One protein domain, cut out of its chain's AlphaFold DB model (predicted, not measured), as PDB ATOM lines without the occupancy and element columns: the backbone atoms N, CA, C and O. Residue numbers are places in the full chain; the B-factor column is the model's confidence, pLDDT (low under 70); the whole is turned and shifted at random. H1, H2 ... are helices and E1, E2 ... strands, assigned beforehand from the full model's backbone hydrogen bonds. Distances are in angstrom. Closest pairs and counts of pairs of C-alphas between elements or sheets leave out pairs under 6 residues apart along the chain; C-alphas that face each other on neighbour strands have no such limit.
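Overview. This is residues 22 to 43 and 81 to 143 of the 143 residues of the protein "Tripeptidyl peptidase" of Lasallia pustulata (UniProt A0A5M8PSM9). What shape do these atoms make? The model is elongated, in two loosely joined parts: at one end the three-stranded sheet of E1, E3 and E2, which H1 grazes, and at the other end the hairpin E4 and E5, with the short helix H2 over the sheet and between the two parts along the chain. The unnamed residues 22 to 33 run from beside E4 to E1. What are the counts and the size? The 85 printed residues hold two named helices and five named strands, in the order E1 H1 E2 E3 H2 E4 E5, with both sheets antiparallel and the class mixed, helices and strands. The whole is only just loose, close to compact, with a radius of gyration of the C-alphas of 14.8 A and spans of 44 by 24 by 22 A.

Arrangement. How is the larger sheet paired? E1, residues 34 to 40, is the antiparallel neighbour of E3, residues 109 to 115, with N 37 and O 112 2.8 A apart. E3 is the inner strand and forms a hairpin with E2, residues 101 to 103, where N 111 and O 102 are 2.8 A apart. Where are the helices? H1, residues 81 to 93, only grazes this sheet, with its residues 84 to 91. H2, residues 116 to 123, is on the sheet at a height of 9.7 A, over E3, and runs along the strands, at 19 degrees to E3 on the local plane; the closest C-alphas of E1 and H2 are those of Asp 35 and Val 116, 6.5 A. In H1 and H2 every O i to N i+4 pair is within hydrogen-bond range. What of the second sheet? E4, residues 127 to 131, and E5, residues 137 to 141, are an antiparallel hairpin with N 128 and O 140 2.8 A apart, and both are apart from E1, E2 and E3. Residues 24 to 25 pair antiparallel with residues 129 to 130 of E4.

Along the chain. Where does the first element begin? C-alpha 34 of E1 is at (272.928, 169.560, 215.725); E1 is 19.2 A long and E3 19.0 A. Where do H1 and E5 lie? H1 begins at (250.735, 157.659, 229.229) and is 18.2 A long, while E5 ends with C-alpha 141 at (278.321, 154.425, 217.294). How long are the others? E2 is 6.6 A, H2 10.5 A, E4 13.2 A and E5 13.3 A.

Size, cuts and confidence. How far does it reach? The two C-alphas farthest apart are those of Asn 82 and Glu 134, 44.5 A. Is the chain cut? Residues 44 to 80 are not printed, and C-alphas 43 and 81 are 10.8 A apart across the cut, within the link from E1 to H1; of the links that are printed whole, that from H1 to E2 is short and the others are tight. Where is confidence low? The mean pLDDT of the printed part is 84.9, and residues 22 to 33 and residue 143 are under 70.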
ATOM      1  N   SER A  22     283.478 150.056 207.419       53.22
ATOM      2  CA  SER A  22     283.887 151.463 207.343       53.22
ATOM      3  C   SER A  22     284.746 151.848 208.555       53.22
ATOM      4  O   SER A  22     284.387 151.598 209.705       53.22
ATOM      5  N   SER A  23     285.905 152.462 208.304       51.66
ATOM      6  CA  SER A  23     286.777 152.981 209.363       51.66
ATOM      7  C   SER A  23     286.321 154.375 209.810       51.66
ATOM      8  O   SER A  23     285.987 155.203 208.957       51.66
ATOM      9  N   PRO A  24     286.353 154.685 211.118       57.94
ATOM     10  CA  PRO A  24     285.981 156.003 211.612       57.94
ATOM     11  C   PRO A  24     286.955 157.072 211.094       57.94
ATOM     12  O   PRO A  24     288.175 156.974 211.244       57.94
ATOM     13  N   VAL A  25     286.411 158.128 210.495       59.44
ATOM     14  CA  VAL A  25     287.144 159.314 210.047       59.44
ATOM     15  C   VAL A  25     287.072 160.368 211.149       59.44
ATOM     16  O   VAL A  25     285.992 160.687 211.639       59.44
ATOM     17  N   ARG A  26     288.214 160.955 211.535       52.62
ATOM     18  CA  ARG A  26     288.236 162.069 212.499       52.62
ATOM     19  C   ARG A  26     287.689 163.344 211.844       52.62
ATOM     20  O   ARG A  26     288.338 163.857 210.928       52.62
ATOM     21  N   PRO A  27     286.561 163.909 212.302       51.31
ATOM     22  CA  PRO A  27     286.054 165.152 211.737       51.31
ATOM     23  C   PRO A  27     286.830 166.339 212.314       51.31
ATOM     24  O   PRO A  27     287.266 166.312 213.463       51.31
ATOM     25  N   ARG A  28     286.984 167.417 211.534       49.22
ATOM     26  CA  ARG A  28     287.674 168.639 211.995       49.22
ATOM     27  C   ARG A  28     286.855 169.479 212.992       49.22
ATOM     28  O   ARG A  28     287.462 170.281 213.692       49.22
ATOM     29  N   THR A  29     285.535 169.289 213.099       48.97
ATOM     30  CA  THR A  29     284.630 170.092 213.959       48.97
ATOM     31  C   THR A  29     283.298 169.363 214.258       48.97
ATOM     32  O   THR A  29     282.225 169.884 213.966       48.97
ATOM     33  N   SER A  30     283.313 168.138 214.807       50.66
ATOM     34  CA  SER A  30     282.066 167.343 214.950       50.66
ATOM     35  C   SER A  30     281.121 167.793 216.071       50.66
ATOM     36  O   SER A  30     279.920 167.570 215.981       50.66
ATOM     37  N   TYR A  31     281.618 168.467 217.108       52.66
ATOM     38  CA  TYR A  31     280.857 168.650 218.353       52.66
ATOM     39  C   TYR A  31     279.765 169.736 218.312       52.66
ATOM     40  O   TYR A  31     278.974 169.840 219.246       52.66
ATOM     41  N   ALA A  32     279.691 170.535 217.242       51.66
ATOM     42  CA  ALA A  32     278.696 171.607 217.091       51.66
ATOM     43  C   ALA A  32     277.560 171.277 216.105       51.66
ATOM     44  O   ALA A  32     276.639 172.082 215.950       51.66
ATOM     45  N   VAL A  33     277.612 170.124 215.427       64.56
ATOM     46  CA  VAL A  33     276.535 169.712 214.518       64.56
ATOM     47  C   VAL A  33     275.340 169.285 215.364       64.56
ATOM     48  O   VAL A  33     275.445 168.416 216.230       64.56
ATOM     49  N   LYS A  34     274.211 169.964 215.156       71.56
ATOM     50  CA  LYS A  34     272.928 169.560 215.725       71.56
ATOM     51  C   LYS A  34     272.378 168.436 214.866       71.56
ATOM     52  O   LYS A  34     272.056 168.681 213.706       71.56
ATOM     53  N   ASP A  35     272.217 167.267 215.462       78.69
ATOM     54  CA  ASP A  35     271.633 166.113 214.798       78.69
ATOM     55  C   ASP A  35     270.258 165.796 215.381       78.69
ATOM     56  O   ASP A  35     270.001 165.897 216.587       78.69
ATOM     57  N   SER A  36     269.351 165.424 214.481       87.38
ATOM     58  CA  SER A  36     268.003 164.997 214.828       87.38
ATOM     59  C   SER A  36     268.026 163.530 215.240       87.38
ATOM     60  O   SER A  36     268.276 162.658 214.413       87.38
ATOM     61  N   HIS A  37     267.683 163.260 216.492       89.69
ATOM     62  CA  HIS A  37     267.568 161.922 217.056       89.69
ATOM     63  C   HIS A  37     266.103 161.576 217.267       89.69
ATOM     64  O   HIS A  37     265.327 162.397 217.753       89.69
ATOM     65  N   VAL A  38     265.721 160.361 216.883       94.00
ATOM     66  CA  VAL A  38     264.348 159.874 217.010       94.00
ATOM     67  C   VAL A  38     264.334 158.721 218.006       94.00
ATOM     68  O   VAL A  38     265.014 157.717 217.814       94.00
ATOM     69  N   ILE A  39     263.557 158.879 219.070       94.75
ATOM     70  CA  ILE A  39     263.391 157.918 220.157       94.75
ATOM     71  C   ILE A  39     262.051 157.217 219.948       94.75
ATOM     72  O   ILE A  39     261.005 157.867 219.933       94.75
ATOM     73  N   GLY A  40     262.087 155.898 219.760       94.56
ATOM     74  CA  GLY A  40     260.890 155.067 219.645       94.56
ATOM     75  C   GLY A  40     260.369 154.648 221.009       94.56
ATOM     76  O   GLY A  40     261.121 154.139 221.837       94.56
ATOM     77  N   LEU A  41     259.076 154.853 221.238       95.06
ATOM     78  CA  LEU A  41     258.397 154.444 222.461       95.06
ATOM     79  C   LEU A  41     257.682 153.113 222.252       95.06
ATOM     80  O   LEU A  41     257.204 152.799 221.160       95.06
ATOM     81  N   LYS A  42     257.565 152.344 223.337       93.38
ATOM     82  CA  LYS A  42     256.841 151.075 223.326       93.38
ATOM     83  C   LYS A  42     255.366 151.304 222.981       93.38
ATOM     84  O   LYS A  42     254.662 152.031 223.680       93.38
ATOM     85  N   GLN A  43     254.915 150.646 221.920       93.06
ATOM     86  CA  GLN A  43     253.528 150.656 221.455       93.06
ATOM     87  C   GLN A  43     252.636 149.884 222.442       93.06
ATOM     88  O   GLN A  43     253.057 148.855 222.972       93.06
ATOM     89  N   ASP A  81     250.398 156.365 228.619       95.31
ATOM     90  CA  ASP A  81     250.735 157.659 229.229       95.31
ATOM     91  C   ASP A  81     251.899 157.518 230.226       95.31
ATOM     92  O   ASP A  81     252.788 158.361 230.267       95.31
ATOM     93  N   ASN A  82     251.968 156.393 230.947       95.56
ATOM     94  CA  ASN A  82     253.085 156.080 231.837       95.56
ATOM     95  C   ASN A  82     254.419 155.909 231.089       95.56
ATOM     96  O   ASN A  82     255.437 156.426 231.533       95.56
ATOM     97  N   ALA A  83     254.440 155.191 229.958       94.69
ATOM     98  CA  ALA A  83     255.662 155.041 229.167       94.69
ATOM     99  C   ALA A  83     256.124 156.385 228.585       94.69
ATOM    100  O   ALA A  83     257.323 156.651 228.533       94.69
ATOM    101  N   LEU A  84     255.177 157.232 228.175       95.56
ATOM    102  CA  LEU A  84     255.464 158.571 227.678       95.56
ATOM    103  C   LEU A  84     256.058 159.471 228.771       95.56
ATOM    104  O   LEU A  84     257.087 160.102 228.535       95.56
ATOM    105  N   GLU A  85     255.460 159.495 229.964       96.19
ATOM    106  CA  GLU A  85     255.965 160.300 231.082       96.19
ATOM    107  C   GLU A  85     257.336 159.815 231.572       96.19
ATOM    108  O   GLU A  85     258.214 160.644 231.777       96.19
ATOM    109  N   LEU A  86     257.591 158.502 231.633       96.69
ATOM    110  CA  LEU A  86     258.921 157.981 231.982       96.69
ATOM    111  C   LEU A  86     260.020 158.478 231.031       96.69
ATOM    112  O   LEU A  86     261.118 158.815 231.470       96.69
ATOM    113  N   VAL A  87     259.736 158.540 229.727       96.06
ATOM    114  CA  VAL A  87     260.692 159.076 228.746       96.06
ATOM    115  C   VAL A  87     260.814 160.595 228.876       96.06
ATOM    116  O   VAL A  87     261.913 161.124 228.734       96.06
ATOM    117  N   HIS A  88     259.723 161.309 229.168       96.38
ATOM    118  CA  HIS A  88     259.780 162.748 229.432       96.38
ATOM    119  C   HIS A  88     260.649 163.080 230.646       96.38
ATOM    120  O   HIS A  88     261.442 164.016 230.569       96.38
ATOM    121  N   ASP A  89     260.509 162.327 231.734       97.44
ATOM    122  CA  ASP A  89     261.267 162.537 232.965       97.44
ATOM    123  C   ASP A  89     262.747 162.208 232.747       97.44
ATOM    124  O   ASP A  89     263.604 163.030 233.055       97.44
ATOM    125  N   TRP A  90     263.057 161.094 232.074       96.88
ATOM    126  CA  TRP A  90     264.434 160.761 231.691       96.88
ATOM    127  C   TRP A  90     265.092 161.843 230.816       96.88
ATOM    128  O   TRP A  90     266.252 162.197 231.029       96.88
ATOM    129  N   LEU A  91     264.365 162.403 229.843       96.44
ATOM    130  CA  LEU A  91     264.870 163.501 229.012       96.44
ATOM    131  C   LEU A  91     265.078 164.782 229.833       96.44
ATOM    132  O   LEU A  91     266.089 165.466 229.655       96.44
ATOM    133  N   LEU A  92     264.158 165.091 230.749       96.69
ATOM    134  CA  LEU A  92     264.251 166.255 231.627       96.69
ATOM    135  C   LEU A  92     265.445 166.155 232.585       96.69
ATOM    136  O   LEU A  92     266.179 167.132 232.725       96.69
ATOM    137  N   ASP A  93     265.681 164.979 233.167       95.94
ATOM    138  CA  ASP A  93     266.832 164.692 234.035       95.94
ATOM    139  C   ASP A  93     268.171 164.883 233.301       95.94
ATOM    140  O   ASP A  93     269.181 165.238 233.908       95.94
ATOM    141  N   ASN A  94     268.168 164.730 231.973       94.62
ATOM    142  CA  ASN A  94     269.305 164.999 231.089       94.62
ATOM    143  C   ASN A  94     269.312 166.432 230.509       94.62
ATOM    144  O   ASN A  94     270.050 166.732 229.569       94.62
ATOM    145  N   GLY A  95     268.497 167.341 231.054       94.38
ATOM    146  CA  GLY A  95     268.462 168.756 230.670       94.38
ATOM    147  C   GLY A  95     267.738 169.048 229.349       94.38
ATOM    148  O   GLY A  95     267.952 170.102 228.741       94.38
ATOM    149  N   ILE A  96     266.892 168.132 228.872       95.44
ATOM    150  CA  ILE A  96     266.127 168.276 227.630       95.44
ATOM    151  C   ILE A  96     264.673 168.598 227.980       95.44
ATOM    152  O   ILE A  96     263.869 167.731 228.310       95.44
ATOM    153  N   GLU A  97     264.321 169.879 227.892       94.38
ATOM    154  CA  GLU A  97     262.977 170.343 228.233       94.38
ATOM    155  C   GLU A  97     261.901 169.904 227.228       94.38
ATOM    156  O   GLU A  97     262.122 169.890 226.014       94.38
ATOM    157  N   ARG A  98     260.679 169.663 227.730       93.44
ATOM    158  CA  ARG A  98     259.524 169.204 226.932       93.44
ATOM    159  C   ARG A  98     259.204 170.101 225.730       93.44
ATOM    160  O   ARG A  98     258.775 169.608 224.695       93.44
ATOM    161  N   HIS A  99     259.442 171.410 225.833       93.75
ATOM    162  CA  HIS A  99     259.178 172.358 224.744       93.75
ATOM    163  C   HIS A  99     260.121 172.184 223.535       93.75
ATOM    164  O   HIS A  99     259.862 172.741 222.471       93.75
ATOM    165  N   ARG A 100     261.219 171.430 223.692       92.25
ATOM    166  CA  ARG A 100     262.186 171.100 222.632       92.25
ATOM    167  C   ARG A 100     261.877 169.775 221.932       92.25
ATOM    168  O   ARG A 100     262.632 169.381 221.044       92.25
ATOM    169  N   LEU A 101     260.826 169.075 222.362       95.00
ATOM    170  CA  LEU A 101     260.431 167.774 221.841       95.00
ATOM    171  C   LEU A 101     259.443 167.947 220.686       95.00
ATOM    172  O   LEU A 101     258.441 168.653 220.799       95.00
ATOM    173  N   GLU A 102     259.709 167.260 219.582       95.56
ATOM    174  CA  GLU A 102     258.775 167.098 218.474       95.56
ATOM    175  C   GLU A 102     258.164 165.693 218.532       95.56
ATOM    176  O   GLU A 102     258.841 164.727 218.880       95.56
ATOM    177  N   TYR A 103     256.890 165.556 218.164       93.88
ATOM    178  CA  TYR A 103     256.179 164.277 218.210       93.88
ATOM    179  C   TYR A 103     255.611 163.927 216.842       93.88
ATOM    180  O   TYR A 103     255.070 164.781 216.139       93.88
ATOM    181  N   TYR A 104     255.670 162.644 216.500       89.94
ATOM    182  CA  TYR A 104     254.910 162.102 215.375       89.94
ATOM    183  C   TYR A 104     253.436 161.921 215.764       89.94
ATOM    184  O   TYR A 104     253.094 161.923 216.947       89.94
ATOM    185  N   SER A 105     252.555 161.740 214.775       86.38
ATOM    186  CA  SER A 105     251.092 161.769 214.948       86.38
ATOM    187  C   SER A 105     250.551 160.876 216.073       86.38
ATOM    188  O   SER A 105     249.655 161.299 216.796       86.38
ATOM    189  N   ALA A 106     251.103 159.674 216.268       86.00
ATOM    190  CA  ALA A 106     250.678 158.752 217.329       86.00
ATOM    191  C   ALA A 106     251.462 158.907 218.650       86.00
ATOM    192  O   ALA A 106     251.305 158.098 219.560       86.00
ATOM    193  N   LYS A 107     252.344 159.914 218.758       87.38
ATOM    194  CA  LYS A 107     253.287 160.132 219.875       87.38
ATOM    195  C   LYS A 107     254.185 158.931 220.203       87.38
ATOM    196  O   LYS A 107     254.792 158.878 221.265       87.38
ATOM    197  N   ASN A 108     254.293 157.978 219.283       90.06
ATOM    198  CA  ASN A 108     255.152 156.804 219.393       90.06
ATOM    199  C   ASN A 108     256.620 157.096 219.063       90.06
ATOM    200  O   ASN A 108     257.483 156.274 219.348       90.06
ATOM    201  N   TRP A 109     256.900 158.263 218.486       94.31
ATOM    202  CA  TRP A 109     258.246 158.735 218.209       94.31
ATOM    203  C   TRP A 109     258.412 160.142 218.769       94.31
ATOM    204  O   TRP A 109     257.614 161.032 218.448       94.31
ATOM    205  N   ILE A 110     259.456 160.328 219.571       95.81
ATOM    206  CA  ILE A 110     259.903 161.633 220.056       95.81
ATOM    207  C   ILE A 110     261.152 162.007 219.274       95.81
ATOM    208  O   ILE A 110     262.139 161.276 219.278       95.81
ATOM    209  N   LYS A 111     261.115 163.149 218.598       95.19
ATOM    210  CA  LYS A 111     262.258 163.712 217.893       95.19
ATOM    211  C   LYS A 111     262.880 164.819 218.737       95.19
ATOM    212  O   LYS A 111     262.199 165.746 219.171       95.19
ATOM    213  N   VAL A 112     264.189 164.719 218.939       93.94
ATOM    214  CA  VAL A 112     265.005 165.695 219.664       93.94
ATOM    215  C   VAL A 112     266.147 166.163 218.780       93.94
ATOM    216  O   VAL A 112     266.774 165.370 218.085       93.94
ATOM    217  N   THR A 113     266.427 167.463 218.792       92.19
ATOM    218  CA  THR A 113     267.562 168.032 218.054       92.19
ATOM    219  C   THR A 113     268.604 168.517 219.049       92.19
ATOM    220  O   THR A 113     268.403 169.519 219.750       92.19
ATOM    221  N   LEU A 114     269.714 167.785 219.122       89.62
ATOM    222  CA  LEU A 114     270.760 167.959 220.124       89.62
ATOM    223  C   LEU A 114     272.143 167.953 219.453       89.62
ATOM    224  O   LEU A 114     272.309 167.326 218.407       89.62
ATOM    225  N   PRO A 115     273.143 168.650 220.021       88.50
ATOM    226  CA  PRO A 115     274.534 168.430 219.639       88.50
ATOM    227  C   PRO A 115     274.927 166.971 219.884       88.50
ATOM    228  O   PRO A 115     274.511 166.402 220.894       88.50
ATOM    229  N   VAL A 116     275.775 166.401 219.023       86.12
ATOM    230  CA  VAL A 116     276.265 165.011 219.156       86.12
ATOM    231  C   VAL A 116     276.782 164.720 220.567       86.12
ATOM    232  O   VAL A 116     276.391 163.728 221.165       86.12
ATOM    233  N   GLN A 117     277.548 165.642 221.158       85.62
ATOM    234  CA  GLN A 117     278.083 165.496 222.517       85.62
ATOM    235  C   GLN A 117     276.998 165.304 223.592       85.62
ATOM    236  O   GLN A 117     277.196 164.577 224.562       85.62
ATOM    237  N   ALA A 118     275.846 165.963 223.444       89.31
ATOM    238  CA  ALA A 118     274.742 165.805 224.388       89.31
ATOM    239  C   ALA A 118     274.068 164.435 224.230       89.31
ATOM    240  O   ALA A 118     273.612 163.863 225.212       89.31
ATOM    241  N   VAL A 119     274.032 163.899 223.010       90.31
ATOM    242  CA  VAL A 119     273.497 162.560 222.732       90.31
ATOM    243  C   VAL A 119     274.440 161.476 223.239       90.31
ATOM    244  O   VAL A 119     273.980 160.500 223.817       90.31
ATOM    245  N   GLU A 120     275.748 161.666 223.072       90.38
ATOM    246  CA  GLU A 120     276.780 160.800 223.652       90.38
ATOM    247  C   GLU A 120     276.618 160.681 225.170       90.38
ATOM    248  O   GLU A 120     276.621 159.573 225.696       90.38
ATOM    249  N   GLY A 121     276.384 161.804 225.861       90.94
ATOM    250  CA  GLY A 121     276.073 161.801 227.292       90.94
ATOM    251  C   GLY A 121     274.723 161.156 227.625       90.94
ATOM    252  O   GLY A 121     274.635 160.394 228.582       90.94
ATOM    253  N   LEU A 122     273.685 161.423 226.827       92.44
ATOM    254  CA  LEU A 122     272.334 160.882 227.030       92.44
ATOM    255  C   LEU A 122     272.283 159.350 226.895       92.44
ATOM    256  O   LEU A 122     271.533 158.695 227.615       92.44
ATOM    257  N   LEU A 123     273.035 158.793 225.943       91.94
ATOM    258  CA  LEU A 123     273.014 157.370 225.585       91.94
ATOM    259  C   LEU A 123     274.222 156.583 226.114       91.94
ATOM    260  O   LEU A 123     274.324 155.397 225.812       91.94
ATOM    261  N   ASP A 124     275.125 157.232 226.853       92.00
ATOM    262  CA  ASP A 124     276.401 156.669 227.319       92.00
ATOM    263  C   ASP A 124     277.178 155.971 226.185       92.00
ATOM    264  O   ASP A 124     277.503 154.784 226.224       92.00
ATOM    265  N   THR A 125     277.402 156.708 225.094       90.62
ATOM    266  CA  THR A 125     278.022 156.167 223.879       90.62
ATOM    267  C   THR A 125     278.952 157.175 223.208       90.62
ATOM    268  O   THR A 125     279.031 158.331 223.609       90.62
ATOM    269  N   THR A 126     279.682 156.752 222.174       89.56
ATOM    270  CA  THR A 126     280.542 157.631 221.370       89.56
ATOM    271  C   THR A 126     280.188 157.498 219.899       89.56
ATOM    272  O   THR A 126     280.185 156.402 219.342       89.56
ATOM    273  N   TYR A 127     279.918 158.624 219.252       86.81
ATOM    274  CA  TYR A 127     279.636 158.680 217.830       86.81
ATOM    275  C   TYR A 127     280.916 158.915 217.027       86.81
ATOM    276  O   TYR A 127     281.819 159.662 217.398       86.81
ATOM    277  N   SER A 128     280.978 158.282 215.865       85.44
ATOM    278  CA  SER A 128     282.032 158.436 214.873       85.44
ATOM    279  C   SER A 128     281.426 158.705 213.502       85.44
ATOM    280  O   SER A 128     280.304 158.295 213.198       85.44
ATOM    281  N   VAL A 129     282.184 159.410 212.661       85.69
ATOM    282  CA  VAL A 129     281.814 159.631 211.262       85.69
ATOM    283  C   VAL A 129     282.417 158.520 210.421       85.69
ATOM    284  O   VAL A 129     283.630 158.335 210.399       85.69
ATOM    285  N   TYR A 130     281.568 157.810 209.702       82.56
ATOM    286  CA  TYR A 130     281.927 156.750 208.775       82.56
ATOM    287  C   TYR A 130     281.755 157.258 207.355       82.56
ATOM    288  O   TYR A 130     280.819 158.008 207.072       82.56
ATOM    289  N   LYS A 131     282.661 156.855 206.469       87.69
ATOM    290  CA  LYS A 131     282.596 157.180 205.046       87.69
ATOM    291  C   LYS A 131     282.407 155.893 204.247       87.69
ATOM    292  O   LYS A 131     283.170 154.945 204.438       87.69
ATOM    293  N   HIS A 132     281.406 155.867 203.377       85.31
ATOM    294  CA  HIS A 132     281.188 154.801 202.405       85.31
ATOM    295  C   HIS A 132     282.131 154.970 201.204       85.31
ATOM    296  O   HIS A 132     282.566 156.085 200.901       85.31
ATOM    297  N   GLU A 133     282.444 153.879 200.501       86.62
ATOM    298  CA  GLU A 133     283.355 153.906 199.345       86.62
ATOM    299  C   GLU A 133     282.854 154.840 198.234       86.62
ATOM    300  O   GLU A 133     283.641 155.558 197.615       86.62
ATOM    301  N   GLU A 134     281.533 154.918 198.066       87.81
ATOM    302  CA  GLU A 134     280.861 155.800 197.103       87.81
ATOM    303  C   GLU A 134     280.887 157.287 197.505       87.81
ATOM    304  O   GLU A 134     280.520 158.155 196.715       87.81
ATOM    305  N   GLY A 135     281.384 157.609 198.705       83.38
ATOM    306  CA  GLY A 135     281.610 158.979 199.166       83.38
ATOM    307  C   GLY A 135     280.621 159.495 200.208       83.38
ATOM    308  O   GLY A 135     280.867 160.570 200.760       83.38
ATOM    309  N   ASP A 136     279.568 158.737 200.511       85.50
ATOM    310  CA  ASP A 136     278.566 159.096 201.517       85.50
ATOM    311  C   ASP A 136     279.134 159.065 202.938       85.50
ATOM    312  O   ASP A 136     280.034 158.285 203.251       85.50
ATOM    313  N   TYR A 137     278.589 159.904 203.821       83.94
ATOM    314  CA  TYR A 137     278.973 159.959 205.231       83.94
ATOM    315  C   TYR A 137     277.798 159.583 206.131       83.94
ATOM    316  O   TYR A 137     276.664 159.991 205.892       83.94
ATOM    317  N   THR A 138     278.072 158.851 207.211       83.94
ATOM    318  CA  THR A 138     277.082 158.535 208.247       83.94
ATOM    319  C   THR A 138     277.672 158.719 209.643       83.94
ATOM    320  O   THR A 138     278.864 158.506 209.852       83.94
ATOM    321  N   VAL A 139     276.845 159.141 210.598       85.06
ATOM    322  CA  VAL A 139     277.225 159.359 212.001       85.06
ATOM    323  C   VAL A 139     276.618 158.229 212.824       85.06
ATOM    324  O   VAL A 139     275.396 158.083 212.854       85.06
ATOM    325  N   ARG A 140     277.451 157.371 213.423       86.69
ATOM    326  CA  ARG A 140     277.013 156.152 214.132       86.69
ATOM    327  C   ARG A 140     277.929 155.840 215.313       86.69
ATOM    328  O   ARG A 140     279.034 156.363 215.376       86.69
ATOM    329  N   THR A 141     277.480 154.983 216.224       84.50
ATOM    330  CA  THR A 141     278.321 154.425 217.294       84.50
ATOM    331  C   THR A 141     278.950 153.096 216.857       84.50
ATOM    332  O   THR A 141     278.354 152.365 216.059       84.50
ATOM    333  N   SER A 142     280.162 152.801 217.337       75.75
ATOM    334  CA  SER A 142     280.806 151.493 217.185       75.75
ATOM    335  C   SER A 142     280.308 150.567 218.290       75.75
ATOM    336  O   SER A 142     280.492 150.882 219.464       75.75
ATOM    337  N   ASN A 143     279.666 149.468 217.905       53.16
ATOM    338  CA  ASN A 143     279.111 148.468 218.820       53.16
ATOM    339  C   ASN A 143     280.192 147.744 219.639       53.16
ATOM    340  O   ASN A 143     281.293 147.528 219.079       53.16
TER     341      ASN A 143